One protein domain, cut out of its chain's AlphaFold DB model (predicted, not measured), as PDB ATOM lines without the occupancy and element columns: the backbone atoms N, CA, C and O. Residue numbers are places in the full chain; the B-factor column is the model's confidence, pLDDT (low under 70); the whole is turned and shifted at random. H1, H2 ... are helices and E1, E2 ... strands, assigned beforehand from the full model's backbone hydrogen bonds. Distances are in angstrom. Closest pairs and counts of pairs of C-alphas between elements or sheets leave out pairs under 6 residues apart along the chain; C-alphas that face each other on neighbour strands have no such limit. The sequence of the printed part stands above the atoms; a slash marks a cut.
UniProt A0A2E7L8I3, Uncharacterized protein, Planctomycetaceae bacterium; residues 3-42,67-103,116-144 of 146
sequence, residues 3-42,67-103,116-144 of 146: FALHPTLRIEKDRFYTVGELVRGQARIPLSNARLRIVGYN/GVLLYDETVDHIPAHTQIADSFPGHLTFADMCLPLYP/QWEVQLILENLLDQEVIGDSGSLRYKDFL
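AT A GLANCE: This is residues 3 to 42, 67 to 103 and 116 to 144 of the 146 residues of an uncharacterized protein of Planctomycetaceae bacterium (UniProt A0A2E7L8I3). A long, twisted sheet, E5 - E4 - E7 - E8, makes a wall, and one of its faces is covered by a second, patchier layer of two short strand pairs, E1 with E3 and E2 with E6, and the small helices H1 and H2. The layers come together along both edges of the wall, E1 by E8 and E6 by E5, while H3 and H4 gather at one end of the long axis. The printed part has 106 residues, with four named helices and eight named strands in the order E1 E2 H1 E3 E4 E5 H2 E6 H3 E7 E8 H4; the three sheets are antiparallel and the class is mixed. It is compact, with a radius of gyration of the C-alphas of 13.9 A, yet elongated, spanning 43 by 25 by 20 A.

HOW THE PARTS SIT: In the largest sheet, E5, residues 67 to 78, and E4, residues 31 to 42, are antiparallel at 170 degrees, with N 36 and O 73 2.8 A apart. E4 is antiparallel to E7, residues 116 to 122, at 166 degrees, with N 37 and O 120 2.8 A apart. E7 and E8, residues 129 to 132, form a hairpin, with N 121 and O 129 2.8 A apart. E1, residues 3 to 5, and E3, residues 23 to 26, are antiparallel, with N 24 and O 4 2.8 A apart. E2, residues 16 to 18, and E6, residues 91 to 93, are antiparallel, with N 17 and O 92 2.9 A apart. The closest C-alphas of E1 and E8 are those of Ala 4 and Val 131, 6.2 A apart; those of E5 and E6 are Tyr 71 and Leu 92, 6.1 A. H2, residues 84 to 87, and H3, residues 95 to 98, are on the same face of the largest sheet, at heights of 8.6 A and 8.4 A over it. H1, residues 19 to 22, only grazes that sheet; it only just touches H2, with 3 pairs of C-alphas within 8 A, closest at Gly 20 and Ala 85, 4.7 A. H4, residues 140 to 143, is not on the sheet and only just touches H3, with 3 such pairs, closest at Cys 98 and Phe 143, 4.7 A. The four helices are too short for an O i to N i+4 pair; each has its one O i to N i+3 pair within range.

IN THESE COORDINATES: E1 begins at C-alpha 3, (-41.043, 0.270, 15.898). E4 runs 30.9 A from C-alpha 31, (-54.011, 3.846, 15.746), and bends by 51 degrees at residue 34; E5 runs 27.3 A and bends by 63 degrees at residue 75. E7 is 18.8 A long, E8 10.3 A and E3 10.2 A. H4 ends at C-alpha 143, (-27.179, 3.319, -9.460).

THE WHOLE: The C-alphas farthest apart are those of Ile 29 and Leu 144, 44.1 A. Residues 43 to 66 and 104 to 115 are not printed; the gaps between C-alphas are 6.9 A from 42 to 67 and 10.7 A from 103 to 116. Of the links printed whole, none is long. The mean pLDDT of the printed part is 93.8, and no printed residue is under 70.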
ATOM      1  N   PHE A   3     -41.223   0.144  17.345       92.62
ATOM      2  CA  PHE A   3     -41.043   0.270  15.898       92.62
ATOM      3  C   PHE A   3     -39.541   0.288  15.615       92.62
ATOM      4  O   PHE A   3     -38.816   1.096  16.192       92.62
ATOM      5  N   ALA A   4     -39.056  -0.685  14.854       94.31
ATOM      6  CA  ALA A   4     -37.633  -0.910  14.644       94.31
ATOM      7  C   ALA A   4     -37.404  -1.594  13.299       94.31
ATOM      8  O   ALA A   4     -38.262  -2.338  12.830       94.31
ATOM      9  N   LEU A   5     -36.214  -1.433  12.729       93.19
ATOM     10  CA  LEU A   5     -35.806  -2.246  11.588       93.19
ATOM     11  C   LEU A   5     -35.740  -3.730  11.934       93.19
ATOM     12  O   LEU A   5     -35.486  -4.131  13.082       93.19
ATOM     13  N   HIS A   6     -35.899  -4.546  10.901       90.38
ATOM     14  CA  HIS A   6     -35.569  -5.952  10.985       90.38
ATOM     15  C   HIS A   6     -34.035  -6.125  11.088       90.38
ATOM     16  O   HIS A   6     -33.296  -5.618  10.244       90.38
ATOM     17  N   PRO A   7     -33.510  -6.829  12.110       81.69
ATOM     18  CA  PRO A   7     -32.077  -6.821  12.441       81.69
ATOM     19  C   PRO A   7     -31.172  -7.503  11.406       81.69
ATOM     20  O   PRO A   7     -29.966  -7.283  11.400       81.69
ATOM     21  N   THR A   8     -31.739  -8.358  10.560       79.69
ATOM     22  CA  THR A   8     -31.020  -9.124   9.529       79.69
ATOM     23  C   THR A   8     -31.302  -8.614   8.119       79.69
ATOM     24  O   THR A   8     -31.034  -9.320   7.148       79.69
ATOM     25  N   LEU A   9     -31.909  -7.431   7.999       85.06
ATOM     26  CA  LEU A   9     -32.272  -6.870   6.711       85.06
ATOM     27  C   LEU A   9     -31.017  -6.553   5.896       85.06
ATOM     28  O   LEU A   9     -30.125  -5.839   6.347       85.06
ATOM     29  N   ARG A  10     -30.993  -7.056   4.664       86.06
ATOM     30  CA  ARG A  10     -30.029  -6.673   3.638       86.06
ATOM     31  C   ARG A  10     -30.796  -6.264   2.391       86.06
ATOM     32  O   ARG A  10     -31.699  -6.989   1.964       86.06
ATOM     33  N   ILE A  11     -30.436  -5.113   1.833       90.50
ATOM     34  CA  ILE A  11     -31.098  -4.574   0.652       90.50
ATOM     35  C   ILE A  11     -30.438  -5.119  -0.613       90.50
ATOM     36  O   ILE A  11     -29.216  -5.112  -0.764       90.50
ATOM     37  N   GLU A  12     -31.280  -5.594  -1.518       91.31
ATOM     38  CA  GLU A  12     -30.965  -5.990  -2.881       91.31
ATOM     39  C   GLU A  12     -31.842  -5.144  -3.801       91.31
ATOM     40  O   GLU A  12     -33.058  -5.104  -3.616       91.31
ATOM     41  N   LYS A  13     -31.225  -4.452  -4.767       89.69
ATOM     42  CA  LYS A  13     -31.898  -3.448  -5.603       89.69
ATOM     43  C   LYS A  13     -33.199  -3.975  -6.212       89.69
ATOM     44  O   LYS A  13     -34.249  -3.393  -5.987       89.69
ATOM     45  N   ASP A  14     -33.113  -5.088  -6.936       91.81
ATOM     46  CA  ASP A  14     -34.192  -5.595  -7.795       91.81
ATOM     47  C   ASP A  14     -35.150  -6.567  -7.086       91.81
ATOM     48  O   ASP A  14     -36.004  -7.189  -7.717       91.81
ATOM     49  N   ARG A  15     -35.016  -6.728  -5.765       94.50
ATOM     50  CA  ARG A  15     -35.921  -7.558  -4.968       94.50
ATOM     51  C   ARG A  15     -37.152  -6.752  -4.551       94.50
ATOM     52  O   ARG A  15     -37.048  -5.577  -4.200       94.50
ATOM     53  N   PHE A  16     -38.306  -7.418  -4.536       96.19
ATOM     54  CA  PHE A  16     -39.511  -6.906  -3.891       96.19
ATOM     55  C   PHE A  16     -39.472  -7.153  -2.383       96.19
ATOM     56  O   PHE A  16     -39.131  -8.251  -1.935       96.19
ATOM     57  N   TYR A  17     -39.855  -6.132  -1.624       96.12
ATOM     58  CA  TYR A  17     -39.951  -6.160  -0.171       96.12
ATOM     59  C   TYR A  17     -41.370  -5.835   0.275       96.12
ATOM     60  O   TYR A  17     -41.977  -4.879  -0.208       96.12
ATOM     61  N   THR A  18     -41.861  -6.603   1.239       96.19
ATOM     62  CA  THR A  18     -43.009  -6.248   2.081       96.19
ATOM     63  C   THR A  18     -42.566  -5.345   3.231       96.19
ATOM     64  O   THR A  18     -41.405  -5.364   3.650       96.19
ATOM     65  N   VAL A  19     -43.502  -4.600   3.822       95.44
ATOM     66  CA  VAL A  19     -43.216  -3.770   5.008       95.44
ATOM     67  C   VAL A  19     -42.696  -4.615   6.180       95.44
ATOM     68  O   VAL A  19     -41.770  -4.196   6.876       95.44
ATOM     69  N   GLY A  20     -43.228  -5.828   6.368       94.44
ATOM     70  CA  GLY A  20     -42.834  -6.733   7.457       94.44
ATOM     71  C   GLY A  20     -41.408  -7.274   7.356       94.44
ATOM     72  O   GLY A  20     -40.816  -7.643   8.369       94.44
ATOM     73  N   GLU A  21     -40.823  -7.282   6.156       94.62
ATOM     74  CA  GLU A  21     -39.409  -7.617   5.972       94.62
ATOM     75  C   GLU A  21     -38.483  -6.456   6.348       94.62
ATOM     76  O   GLU A  21     -37.332  -6.685   6.725       94.62
ATOM     77  N   LEU A  22     -38.972  -5.216   6.260       94.81
ATOM     78  CA  LEU A  22     -38.180  -4.017   6.524       94.81
ATOM     79  C   LEU A  22     -38.223  -3.618   7.995       94.81
ATOM     80  O   LEU A  22     -37.191  -3.302   8.596       94.81
ATOM     81  N   VAL A  23     -39.416  -3.654   8.587       94.56
ATOM     82  CA  VAL A  23     -39.663  -3.195   9.951       94.56
ATOM     83  C   VAL A  23     -40.455  -4.208  10.753       94.56
ATOM     84  O   VAL A  23     -41.312  -4.932  10.258       94.56
ATOM     85  N   ARG A  24     -40.194  -4.199  12.054       94.31
ATOM     86  CA  ARG A  24     -40.981  -4.885  13.067       94.31
ATOM     87  C   ARG A  24     -41.563  -3.866  14.024       94.31
ATOM     88  O   ARG A  24     -40.920  -2.880  14.392       94.31
ATOM     89  N   GLY A  25     -42.762  -4.145  14.497       94.00
ATOM     90  CA  GLY A  25     -43.386  -3.286  15.473       94.00
ATOM     91  C   GLY A  25     -44.814  -3.678  15.748       94.00
ATOM     92  O   GLY A  25     -45.496  -4.213  14.884       94.00
ATOM     93  N   GLN A  26     -45.262  -3.381  16.959       95.69
ATOM     94  CA  GLN A  26     -46.612  -3.692  17.399       95.69
ATOM     95  C   GLN A  26     -47.276  -2.428  17.934       95.69
ATOM     96  O   GLN A  26     -46.702  -1.708  18.770       95.69
ATOM     97  N   ALA A  27     -48.500  -2.182  17.473       94.62
ATOM     98  CA  ALA A  27     -49.364  -1.155  18.023       94.62
ATOM     99  C   ALA A  27     -49.699  -1.522  19.478       94.62
ATOM    100  O   ALA A  27     -50.202  -2.605  19.757       94.62
ATOM    101  N   ARG A  28     -49.394  -0.647  20.445       93.62
ATOM    102  CA  ARG A  28     -49.770  -0.880  21.861       93.62
ATOM    103  C   ARG A  28     -51.166  -0.363  22.194       93.62
ATOM    104  O   ARG A  28     -51.767  -0.811  23.158       93.62
ATOM    105  N   ILE A  29     -51.629   0.597  21.409       94.62
ATOM    106  CA  ILE A  29     -52.950   1.213  21.459       94.62
ATOM    107  C   ILE A  29     -53.494   1.225  20.031       94.62
ATOM    108  O   ILE A  29     -52.691   1.088  19.103       94.62
ATOM    109  N   PRO A  30     -54.809   1.390  19.834       95.62
ATOM    110  CA  PRO A  30     -55.350   1.545  18.497       95.62
ATOM    111  C   PRO A  30     -54.790   2.810  17.842       95.62
ATOM    112  O   PRO A  30     -54.632   3.836  18.507       95.62
ATOM    113  N   LEU A  31     -54.484   2.725  16.552       95.25
ATOM    114  CA  LEU A  31     -54.011   3.846  15.746       95.25
ATOM    115  C   LEU A  31     -55.088   4.188  14.719       95.25
ATOM    116  O   LEU A  31     -55.737   3.288  14.186       95.25
ATOM    117  N   SER A  32     -55.256   5.475  14.447       95.38
ATOM    118  CA  SER A  32     -56.168   5.973  13.419       95.38
ATOM    119  C   SER A  32     -55.387   6.783  12.396       95.38
ATOM    120  O   SER A  32     -54.436   7.469  12.780       95.38
ATOM    121  N   ASN A  33     -55.789   6.699  11.126       95.88
ATOM    122  CA  ASN A  33     -55.182   7.421  10.002       95.88
ATOM    123  C   ASN A  33     -53.651   7.279   9.958       95.88
ATOM    124  O   ASN A  33     -52.918   8.251   9.765       95.88
ATOM    125  N   ALA A  34     -53.155   6.065  10.199       96.56
ATOM    126  CA  ALA A  34     -51.727   5.794  10.220       96.56
ATOM    127  C   ALA A  34     -51.198   5.745   8.784       96.56
ATOM    128  O   ALA A  34     -51.678   4.952   7.975       96.56
ATOM    129  N   ARG A  35     -50.190   6.562   8.472       97.81
ATOM    130  CA  ARG A  35     -49.555   6.588   7.150       97.81
ATOM    131  C   ARG A  35     -48.130   6.073   7.239       97.81
ATOM    132  O   ARG A  35     -47.331   6.613   8.000       97.81
ATOM    133  N   LEU A  36     -47.805   5.047   6.461       97.88
ATOM    134  CA  LEU A  36     -46.464   4.486   6.389       97.88
ATOM    135  C   LEU A  36     -45.807   4.905   5.077       97.88
ATOM    136  O   LEU A  36     -46.327   4.635   3.997       97.88
ATOM    137  N   ARG A  37     -44.652   5.565   5.186       98.12
ATOM    138  CA  ARG A  37     -43.828   5.973   4.049       98.12
ATOM    139  C   ARG A  37     -42.472   5.305   4.114       98.12
ATOM    140  O   ARG A  37     -41.896   5.165   5.189       98.12
ATOM    141  N   ILE A  38     -41.943   4.953   2.953       97.81
ATOM    142  CA  ILE A  38     -40.559   4.511   2.811       97.81
ATOM    143  C   ILE A  38     -39.912   5.433   1.802       97.81
ATOM    144  O   ILE A  38     -40.403   5.580   0.683       97.81
ATOM    145  N   VAL A  39     -38.848   6.099   2.231       97.81
ATOM    146  CA  VAL A  39     -38.217   7.175   1.470       97.81
ATOM    147  C   VAL A  39     -36.736   6.870   1.336       97.81
ATOM    148  O   VAL A  39     -36.085   6.555   2.327       97.81
ATOM    149  N   GLY A  40     -36.212   6.969   0.119       97.06
ATOM    150  CA  GLY A  40     -34.779   7.006  -0.166       97.06
ATOM    151  C   GLY A  40     -34.335   8.435  -0.463       97.06
ATOM    152  O   GLY A  40     -35.094   9.206  -1.039       97.06
ATOM    153  N   TYR A  41     -33.125   8.822  -0.079       97.56
ATOM    154  CA  TYR A  41     -32.598  10.161  -0.343       97.56
ATOM    155  C   TYR A  41     -31.073  10.174  -0.411       97.56
ATOM    156  O   TYR A  41     -30.381   9.309   0.136       97.56
ATOM    157  N   ASN A  42     -30.530  11.197  -1.069       96.56
ATOM    158  CA  ASN A  42     -29.120  11.520  -0.947       96.56
ATOM    159  C   ASN A  42     -28.881  12.295   0.355       96.56
ATOM    160  O   ASN A  42     -29.632  13.206   0.688       96.56
ATOM    161  N   GLY A  67     -35.089  13.587  -2.258       95.56
ATOM    162  CA  GLY A  67     -35.914  12.511  -1.700       95.56
ATOM    163  C   GLY A  67     -36.786  11.816  -2.750       95.56
ATOM    164  O   GLY A  67     -37.341  12.463  -3.636       95.56
ATOM    165  N   VAL A  68     -36.935  10.502  -2.610       97.00
ATOM    166  CA  VAL A  68     -37.704   9.612  -3.483       97.00
ATOM    167  C   VAL A  68     -38.605   8.750  -2.616       97.00
ATOM    168  O   VAL A  68     -38.146   8.097  -1.681       97.00
ATOM    169  N   LEU A  69     -39.895   8.740  -2.932       97.62
ATOM    170  CA  LEU A  69     -40.891   7.944  -2.230       97.62
ATOM    171  C   LEU A  69     -40.966   6.553  -2.869       97.62
ATOM    172  O   LEU A  69     -41.366   6.430  -4.021       97.62
ATOM    173  N   LEU A  70     -40.567   5.528  -2.120       97.06
ATOM    174  CA  LEU A  70     -40.583   4.124  -2.547       97.06
ATOM    175  C   LEU A  70     -41.906   3.432  -2.218       97.06
ATOM    176  O   LEU A  70     -42.318   2.493  -2.891       97.06
ATOM    177  N   TYR A  71     -42.546   3.868  -1.139       98.06
ATOM    178  CA  TYR A  71     -43.798   3.312  -0.653       98.06
ATOM    179  C   TYR A  71     -44.559   4.374   0.126       98.06
ATOM    180  O   TYR A  71     -43.951   5.153   0.867       98.06
ATOM    181  N   ASP A  72     -45.877   4.388  -0.032       98.00
ATOM    182  CA  ASP A  72     -46.771   5.308   0.653       98.00
ATOM    183  C   ASP A  72     -48.172   4.718   0.739       98.00
ATOM    184  O   ASP A  72     -48.859   4.568  -0.271       98.00
ATOM    185  N   GLU A  73     -48.594   4.381   1.950       98.00
ATOM    186  CA  GLU A  73     -49.918   3.831   2.194       98.00
ATOM    187  C   GLU A  73     -50.492   4.413   3.485       98.00
ATOM    188  O   GLU A  73     -49.782   4.607   4.473       98.00
ATOM    189  N   THR A  74     -51.788   4.718   3.467       97.50
ATOM    190  CA  THR A  74     -52.532   5.185   4.641       97.50
ATOM    191  C   THR A  74     -53.578   4.149   5.010       97.50
ATOM    192  O   THR A  74     -54.299   3.668   4.141       97.50
ATOM    193  N   VAL A  75     -53.674   3.840   6.300       96.75
ATOM    194  CA  VAL A  75     -54.650   2.912   6.863       96.75
ATOM    195  C   VAL A  75     -55.485   3.645   7.903       96.75
ATOM    196  O   VAL A  75     -54.956   4.212   8.863       96.75
ATOM    197  N   ASP A  76     -56.804   3.593   7.735       96.19
ATOM    198  CA  ASP A  76     -57.751   4.314   8.590       96.19
ATOM    199  C   ASP A  76     -57.693   3.852  10.048       96.19
ATOM    200  O   ASP A  76     -57.835   4.662  10.964       96.19
ATOM    201  N   HIS A  77     -57.485   2.552  10.279       96.00
ATOM    202  CA  HIS A  77     -57.484   1.980  11.617       96.00
ATOM    203  C   HIS A  77     -56.558   0.769  11.757       96.00
ATOM    204  O   HIS A  77     -56.699  -0.217  11.038       96.00
ATOM    205  N   ILE A  78     -55.677   0.809  12.760       96.19
ATOM    206  CA  ILE A  78     -54.858  -0.328  13.196       96.19
ATOM    207  C   ILE A  78     -55.273  -0.695  14.626       96.19
ATOM    208  O   ILE A  78     -55.101   0.127  15.533       96.19
ATOM    209  N   PRO A  79     -55.792  -1.911  14.874       96.31
ATOM    210  CA  PRO A  79     -56.180  -2.326  16.216       96.31
ATOM    211  C   PRO A  79     -54.995  -2.391  17.188       96.31
ATOM    212  O   PRO A  79     -53.839  -2.593  16.807       96.31
ATOM    213  N   ALA A  80     -55.293  -2.267  18.484       95.94
ATOM    214  CA  ALA A  80     -54.297  -2.518  19.519       95.94
ATOM    215  C   ALA A  80     -53.772  -3.960  19.432       95.94
ATOM    216  O   ALA A  80     -54.518  -4.893  19.149       95.94
ATOM    217  N   HIS A  81     -52.491  -4.134  19.743       95.38
ATOM    218  CA  HIS A  81     -51.770  -5.408  19.736       95.38
ATOM    219  C   HIS A  81     -51.598  -6.061  18.355       95.38
ATOM    220  O   HIS A  81     -51.093  -7.181  18.275       95.38
ATOM    221  N   THR A  82     -51.903  -5.352  17.269       95.25
ATOM    222  CA  THR A  82     -51.619  -5.799  15.899       95.25
ATOM    223  C   THR A  82     -50.180  -5.458  15.498       95.25
ATOM    224  O   THR A  82     -49.639  -4.424  15.916       95.25
ATOM    225  N   GLN A  83     -49.529  -6.329  14.714       95.44
ATOM    226  CA  GLN A  83     -48.248  -5.975  14.095       95.44
ATOM    227  C   GLN A  83     -48.494  -4.871  13.073       95.44
ATOM    228  O   GLN A  83     -49.403  -4.968  12.255       95.44
ATOM    229  N   ILE A  84     -47.677  -3.821  13.108       94.69
ATOM    230  CA  ILE A  84     -47.839  -2.667  12.219       94.69
ATOM    231  C   ILE A  84     -47.821  -3.122  10.758       94.69
ATOM    232  O   ILE A  84     -48.712  -2.761  10.000       94.69
ATOM    233  N   ALA A  85     -46.862  -3.976  10.393       94.50
ATOM    234  CA  ALA A  85     -46.693  -4.471   9.031       94.50
ATOM    235  C   ALA A  85     -47.910  -5.229   8.475       94.50
ATOM    236  O   ALA A  85     -48.171  -5.132   7.283       94.50
ATOM    237  N   ASP A  86     -48.685  -5.921   9.317       95.19
ATOM    238  CA  ASP A  86     -49.867  -6.677   8.868       95.19
ATOM    239  C   ASP A  86     -50.963  -5.758   8.307       95.19
ATOM    240  O   ASP A  86     -51.842  -6.207   7.577       95.19
ATOM    241  N   SER A  87     -50.920  -4.467   8.655       96.31
ATOM    242  CA  SER A  87     -51.864  -3.460   8.157       96.31
ATOM    243  C   SER A  87     -51.436  -2.844   6.821       96.31
ATOM    244  O   SER A  87     -52.225  -2.124   6.230       96.31
ATOM    245  N   PHE A  88     -50.221  -3.131   6.344       96.44
ATOM    246  CA  PHE A  88     -49.609  -2.523   5.158       96.44
ATOM    247  C   PHE A  88     -49.177  -3.617   4.159       96.44
ATOM    248  O   PHE A  88     -48.009  -4.018   4.143       96.44
ATOM    249  N   PRO A  89     -50.108  -4.155   3.345       93.12
ATOM    250  CA  PRO A  89     -49.868  -5.313   2.477       93.12
ATOM    251  C   PRO A  89     -49.088  -4.995   1.194       93.12
ATOM    252  O   PRO A  89     -48.766  -5.909   0.430       93.12
ATOM    253  N   GLY A  90     -48.840  -3.719   0.896       93.25
ATOM    254  CA  GLY A  90     -48.141  -3.339  -0.321       93.25
ATOM    255  C   GLY A  90     -46.651  -3.712  -0.314       93.25
ATOM    256  O   GLY A  90     -46.077  -4.167   0.678       93.25
ATOM    257  N   HIS A  91     -46.040  -3.560  -1.486       95.56
ATOM    258  CA  HIS A  91     -44.665  -3.971  -1.754       95.56
ATOM    259  C   HIS A  91     -43.903  -2.823  -2.412       95.56
ATOM    260  O   HIS A  91     -44.509  -1.956  -3.040       95.56
ATOM    261  N   LEU A  92     -42.576  -2.850  -2.313       96.25
ATOM    262  CA  LEU A  92     -41.686  -1.899  -2.981       96.25
ATOM    263  C   LEU A  92     -40.415  -2.572  -3.488       96.25
ATOM    264  O   LEU A  92     -40.074  -3.678  -3.065       96.25
ATOM    265  N   THR A  93     -39.688  -1.869  -4.349       95.75
ATOM    266  CA  THR A  93     -38.332  -2.226  -4.765       95.75
ATOM    267  C   THR A  93     -37.386  -1.050  -4.535       95.75
ATOM    268  O   THR A  93     -37.765   0.111  -4.676       95.75
ATOM    269  N   PHE A  94     -36.136  -1.333  -4.168       94.94
ATOM    270  CA  PHE A  94     -35.125  -0.285  -4.005       94.94
ATOM    271  C   PHE A  94     -34.531   0.172  -5.345       94.94
ATOM    272  O   PHE A  94     -33.844   1.191  -5.387       94.94
ATOM    273  N   ALA A  95     -34.837  -0.524  -6.446       94.44
ATOM    274  CA  ALA A  95     -34.536  -0.064  -7.797       94.44
ATOM    275  C   ALA A  95     -35.108   1.335  -8.073       94.44
ATOM    276  O   ALA A  95     -34.426   2.156  -8.687       94.44
ATOM    277  N   ASP A  96     -36.294   1.635  -7.534       94.06
ATOM    278  CA  ASP A  96     -37.015   2.884  -7.796       94.06
ATOM    279  C   ASP A  96     -36.295   4.127  -7.251       94.06
ATOM    280  O   ASP A  96     -36.462   5.220  -7.791       94.06
ATOM    281  N   MET A  97     -35.445   3.986  -6.225       94.62
ATOM    282  CA  MET A  97     -34.585   5.088  -5.777       94.62
ATOM    283  C   MET A  97     -33.230   5.111  -6.482       94.62
ATOM    284  O   MET A  97     -32.626   6.172  -6.584       94.62
ATOM    285  N   CYS A  98     -32.730   3.983  -6.987       92.62
ATOM    286  CA  CYS A  98     -31.416   3.942  -7.633       92.62
ATOM    287  C   CYS A  98     -31.358   4.740  -8.943       92.62
ATOM    288  O   CYS A  98     -30.282   5.187  -9.321       92.62
ATOM    289  N   LEU A  99     -32.500   4.932  -9.607       88.94
ATOM    290  CA  LEU A  99     -32.604   5.662 -10.870       88.94
ATOM    291  C   LEU A  99     -32.530   7.201 -10.697       88.94
ATOM    292  O   LEU A  99     -31.748   7.842 -11.398       88.94
ATOM    293  N   PRO A 100     -33.304   7.826  -9.786       93.44
ATOM    294  CA  PRO A 100     -33.243   9.273  -9.547       93.44
ATOM    295  C   PRO A 100     -32.159   9.728  -8.556       93.44
ATOM    296  O   PRO A 100     -31.793  10.906  -8.573       93.44
ATOM    297  N   LEU A 101     -31.672   8.859  -7.662       95.56
ATOM    298  CA  LEU A 101     -30.643   9.239  -6.692       95.56
ATOM    299  C   LEU A 101     -29.252   9.191  -7.308       95.56
ATOM    300  O   LEU A 101     -28.911   8.294  -8.075       95.56
ATOM    301  N   TYR A 102     -28.391  10.104  -6.869       94.12
ATOM    302  CA  TYR A 102     -26.976   9.996  -7.192       94.12
ATOM    303  C   TYR A 102     -26.347   8.791  -6.481       94.12
ATOM    304  O   TYR A 102     -26.688   8.524  -5.321       94.12
ATOM    305  N   PRO A 103     -25.381   8.107  -7.118       93.19
ATOM    306  CA  PRO A 103     -24.635   7.049  -6.463       93.19
ATOM    307  C   PRO A 103     -23.892   7.572  -5.223       93.19
ATOM    308  O   PRO A 103     -23.447   8.725  -5.205       93.19
ATOM    309  N   GLN A 116     -29.177   7.210   1.735       94.88
ATOM    310  CA  GLN A 116     -29.893   6.727   2.906       94.88
ATOM    311  C   GLN A 116     -31.332   6.407   2.535       94.88
ATOM    312  O   GLN A 116     -31.847   6.862   1.515       94.88
ATOM    313  N   TRP A 117     -31.974   5.609   3.374       96.25
ATOM    314  CA  TRP A 117     -33.402   5.379   3.305       96.25
ATOM    315  C   TRP A 117     -33.957   5.197   4.710       96.25
ATOM    316  O   TRP A 117     -33.232   4.814   5.632       96.25
ATOM    317  N   GLU A 118     -35.242   5.458   4.877       96.75
ATOM    318  CA  GLU A 118     -35.920   5.346   6.162       96.75
ATOM    319  C   GLU A 118     -37.371   4.908   5.996       96.75
ATOM    320  O   GLU A 118     -37.993   5.122   4.951       96.75
ATOM    321  N   VAL A 119     -37.902   4.290   7.050       97.38
ATOM    322  CA  VAL A 119     -39.331   4.009   7.186       97.38
ATOM    323  C   VAL A 119     -39.914   4.977   8.196       97.38
ATOM    324  O   VAL A 119     -39.451   5.050   9.335       97.38
ATOM    325  N   GLN A 120     -40.954   5.685   7.779       97.50
ATOM    326  CA  GLN A 120     -41.675   6.665   8.574       97.50
ATOM    327  C   GLN A 120     -43.091   6.152   8.823       97.50
ATOM    328  O   GLN A 120     -43.831   5.887   7.878       97.50
ATOM    329  N   LEU A 121     -43.479   6.038  10.086       97.44
ATOM    330  CA  LEU A 121     -44.857   5.829  10.505       97.44
ATOM    331  C   LEU A 121     -45.385   7.146  11.070       97.44
ATOM    332  O   LEU A 121     -45.014   7.548  12.174       97.44
ATOM    333  N   ILE A 122     -46.246   7.799  10.299       97.19
ATOM    334  CA  ILE A 122     -46.838   9.096  10.616       97.19
ATOM    335  C   ILE A 122     -48.174   8.868  11.296       97.19
ATOM    336  O   ILE A 122     -48.999   8.081  10.816       97.19
ATOM    337  N   LEU A 123     -48.378   9.549  12.418       95.25
ATOM    338  CA  LEU A 123     -49.535   9.352  13.279       95.25
ATOM    339  C   LEU A 123     -50.196  10.695  13.573       95.25
ATOM    340  O   LEU A 123     -49.549  11.646  13.985       95.25
ATOM    341  N   GLU A 124     -51.516  10.761  13.422       89.69
ATOM    342  CA  GLU A 124     -52.259  12.018  13.571       89.69
ATOM    343  C   GLU A 124     -52.156  12.621  14.984       89.69
ATOM    344  O   GLU A 124     -51.963  13.821  15.152       89.69
ATOM    345  N   ASN A 125     -52.273  11.774  16.010       88.44
ATOM    346  CA  ASN A 125     -52.401  12.197  17.410       88.44
ATOM    347  C   ASN A 125     -51.248  11.711  18.298       88.44
ATOM    348  O   ASN A 125     -51.349  11.728  19.527       88.44
ATOM    349  N   LEU A 126     -50.174  11.203  17.696       91.19
ATOM    350  CA  LEU A 126     -49.043  10.603  18.398       91.19
ATOM    351  C   LEU A 126     -47.738  11.081  17.766       91.19
ATOM    352  O   LEU A 126     -47.728  11.638  16.678       91.19
ATOM    353  N   LEU A 127     -46.626  10.854  18.462       92.62
ATOM    354  CA  LEU A 127     -45.312  11.134  17.901       92.62
ATOM    355  C   LEU A 127     -45.031  10.182  16.732       92.62
ATOM    356  O   LEU A 127     -45.079   8.958  16.914       92.62
ATOM    357  N   ASP A 128     -44.668  10.748  15.586       95.12
ATOM    358  CA  ASP A 128     -44.186   9.999  14.429       95.12
ATOM    359  C   ASP A 128     -43.019   9.086  14.813       95.12
ATOM    360  O   ASP A 128     -42.225   9.378  15.713       95.12
ATOM    361  N   GLN A 129     -42.932   7.940  14.152       95.31
ATOM    362  CA  GLN A 129     -41.817   7.020  14.323       95.31
ATOM    363  C   GLN A 129     -41.010   6.959  13.043       95.31
ATOM    364  O   GLN A 129     -41.564   6.817  11.958       95.31
ATOM    365  N   GLU A 130     -39.697   6.990  13.188       95.50
ATOM    366  CA  GLU A 130     -38.769   6.930  12.073       95.50
ATOM    367  C   GLU A 130     -37.670   5.928  12.395       95.50
ATOM    368  O   GLU A 130     -37.162   5.872  13.520       95.50
ATOM    369  N   VAL A 131     -37.315   5.115  11.404       95.38
ATOM    370  CA  VAL A 131     -36.184   4.197  11.497       95.38
ATOM    371  C   VAL A 131     -35.337   4.286  10.234       95.38
ATOM    372  O   VAL A 131     -35.816   4.032   9.131       95.38
ATOM    373  N   ILE A 132     -34.062   4.635  10.411       94.06
ATOM    374  CA  ILE A 132     -33.093   4.769   9.319       94.06
ATOM    375  C   ILE A 132     -32.533   3.398   8.970       94.06
ATOM    376  O   ILE A 132     -31.883   2.765   9.803       94.06
ATOM    377  N   GLY A 133     -32.766   2.992   7.725       92.00
ATOM    378  CA  GLY A 133     -32.301   1.772   7.083       92.00
ATOM    379  C   GLY A 133     -30.787   1.646   6.943       92.00
ATOM    380  O   GLY A 133     -30.072   2.636   6.768       92.00
ATOM    381  N   ASP A 134     -30.283   0.408   6.927       88.94
ATOM    382  CA  ASP A 134     -28.900   0.167   6.512       88.94
ATOM    383  C   ASP A 134     -28.780   0.290   4.987       88.94
ATOM    384  O   ASP A 134     -29.418  -0.436   4.220       88.94
ATOM    385  N   SER A 135     -27.941   1.225   4.550       85.62
ATOM    386  CA  SER A 135     -27.635   1.470   3.138       85.62
ATOM    387  C   SER A 135     -26.285   0.879   2.718       85.62
ATOM    388  O   SER A 135     -25.922   0.958   1.549       85.62
ATOM    389  N   GLY A 136     -25.540   0.249   3.633       84.62
ATOM    390  CA  GLY A 136     -24.213  -0.312   3.360       84.62
ATOM    391  C   GLY A 136     -24.204  -1.476   2.364       84.62
ATOM    392  O   GLY A 136     -23.147  -1.842   1.850       84.62
ATOM    393  N   SER A 137     -25.370  -2.056   2.076       84.00
ATOM    394  CA  SER A 137     -25.531  -3.121   1.082       84.00
ATOM    395  C   SER A 137     -25.717  -2.617  -0.354       84.00
ATOM    396  O   SER A 137     -25.464  -3.384  -1.284       84.00
ATOM    397  N   LEU A 138     -26.077  -1.342  -0.536       87.69
ATOM    398  CA  LEU A 138     -26.220  -0.705  -1.844       87.69
ATOM    399  C   LEU A 138     -24.844  -0.336  -2.397       87.69
ATOM    400  O   LEU A 138     -24.035   0.317  -1.735       87.69
ATOM    401  N   ARG A 139     -24.560  -0.756  -3.627       86.12
ATOM    402  CA  ARG A 139     -23.266  -0.539  -4.278       86.12
ATOM    403  C   ARG A 139     -23.383   0.577  -5.295       86.12
ATOM    404  O   ARG A 139     -24.409   0.721  -5.941       86.12
ATOM    405  N   TYR A 140     -22.277   1.277  -5.532       89.44
ATOM    406  CA  TYR A 140     -22.170   2.309  -6.569       89.44
ATOM    407  C   TYR A 140     -22.776   1.878  -7.918       89.44
ATOM    408  O   TYR A 140     -23.560   2.615  -8.501       89.44
ATOM    409  N   LYS A 141     -22.477   0.652  -8.371       90.69
ATOM    410  CA  LYS A 141     -22.987   0.107  -9.640       90.69
ATOM    411  C   LYS A 141     -24.507  -0.052  -9.698       90.69
ATOM    412  O   LYS A 141     -25.070   0.017 -10.777       90.69
ATOM    413  N   ASP A 142     -25.159  -0.229  -8.550       90.94
ATOM    414  CA  ASP A 142     -26.605  -0.425  -8.485       90.94
ATOM    415  C   ASP A 142     -27.351   0.860  -8.947       90.94
ATOM    416  O   ASP A 142     -28.515   0.785  -9.319       90.94
ATOM    417  N   PHE A 143     -26.667   2.014  -9.001       92.19
ATOM    418  CA  PHE A 143     -27.179   3.319  -9.460       92.19
ATOM    419  C   PHE A 143     -26.753   3.689 -10.894       92.19
ATOM    420  O   PHE A 143     -27.057   4.784 -11.359       92.19
ATOM    421  N   LEU A 144     -25.978   2.841 -11.580       86.44
ATOM    422  CA  LEU A 144     -25.502   3.122 -12.944       86.44
ATOM    423  C   LEU A 144     -26.341   2.431 -14.019       86.44
ATOM    424  O   LEU A 144     -26.359   2.878 -15.163       86.44
TER     425      LEU A 144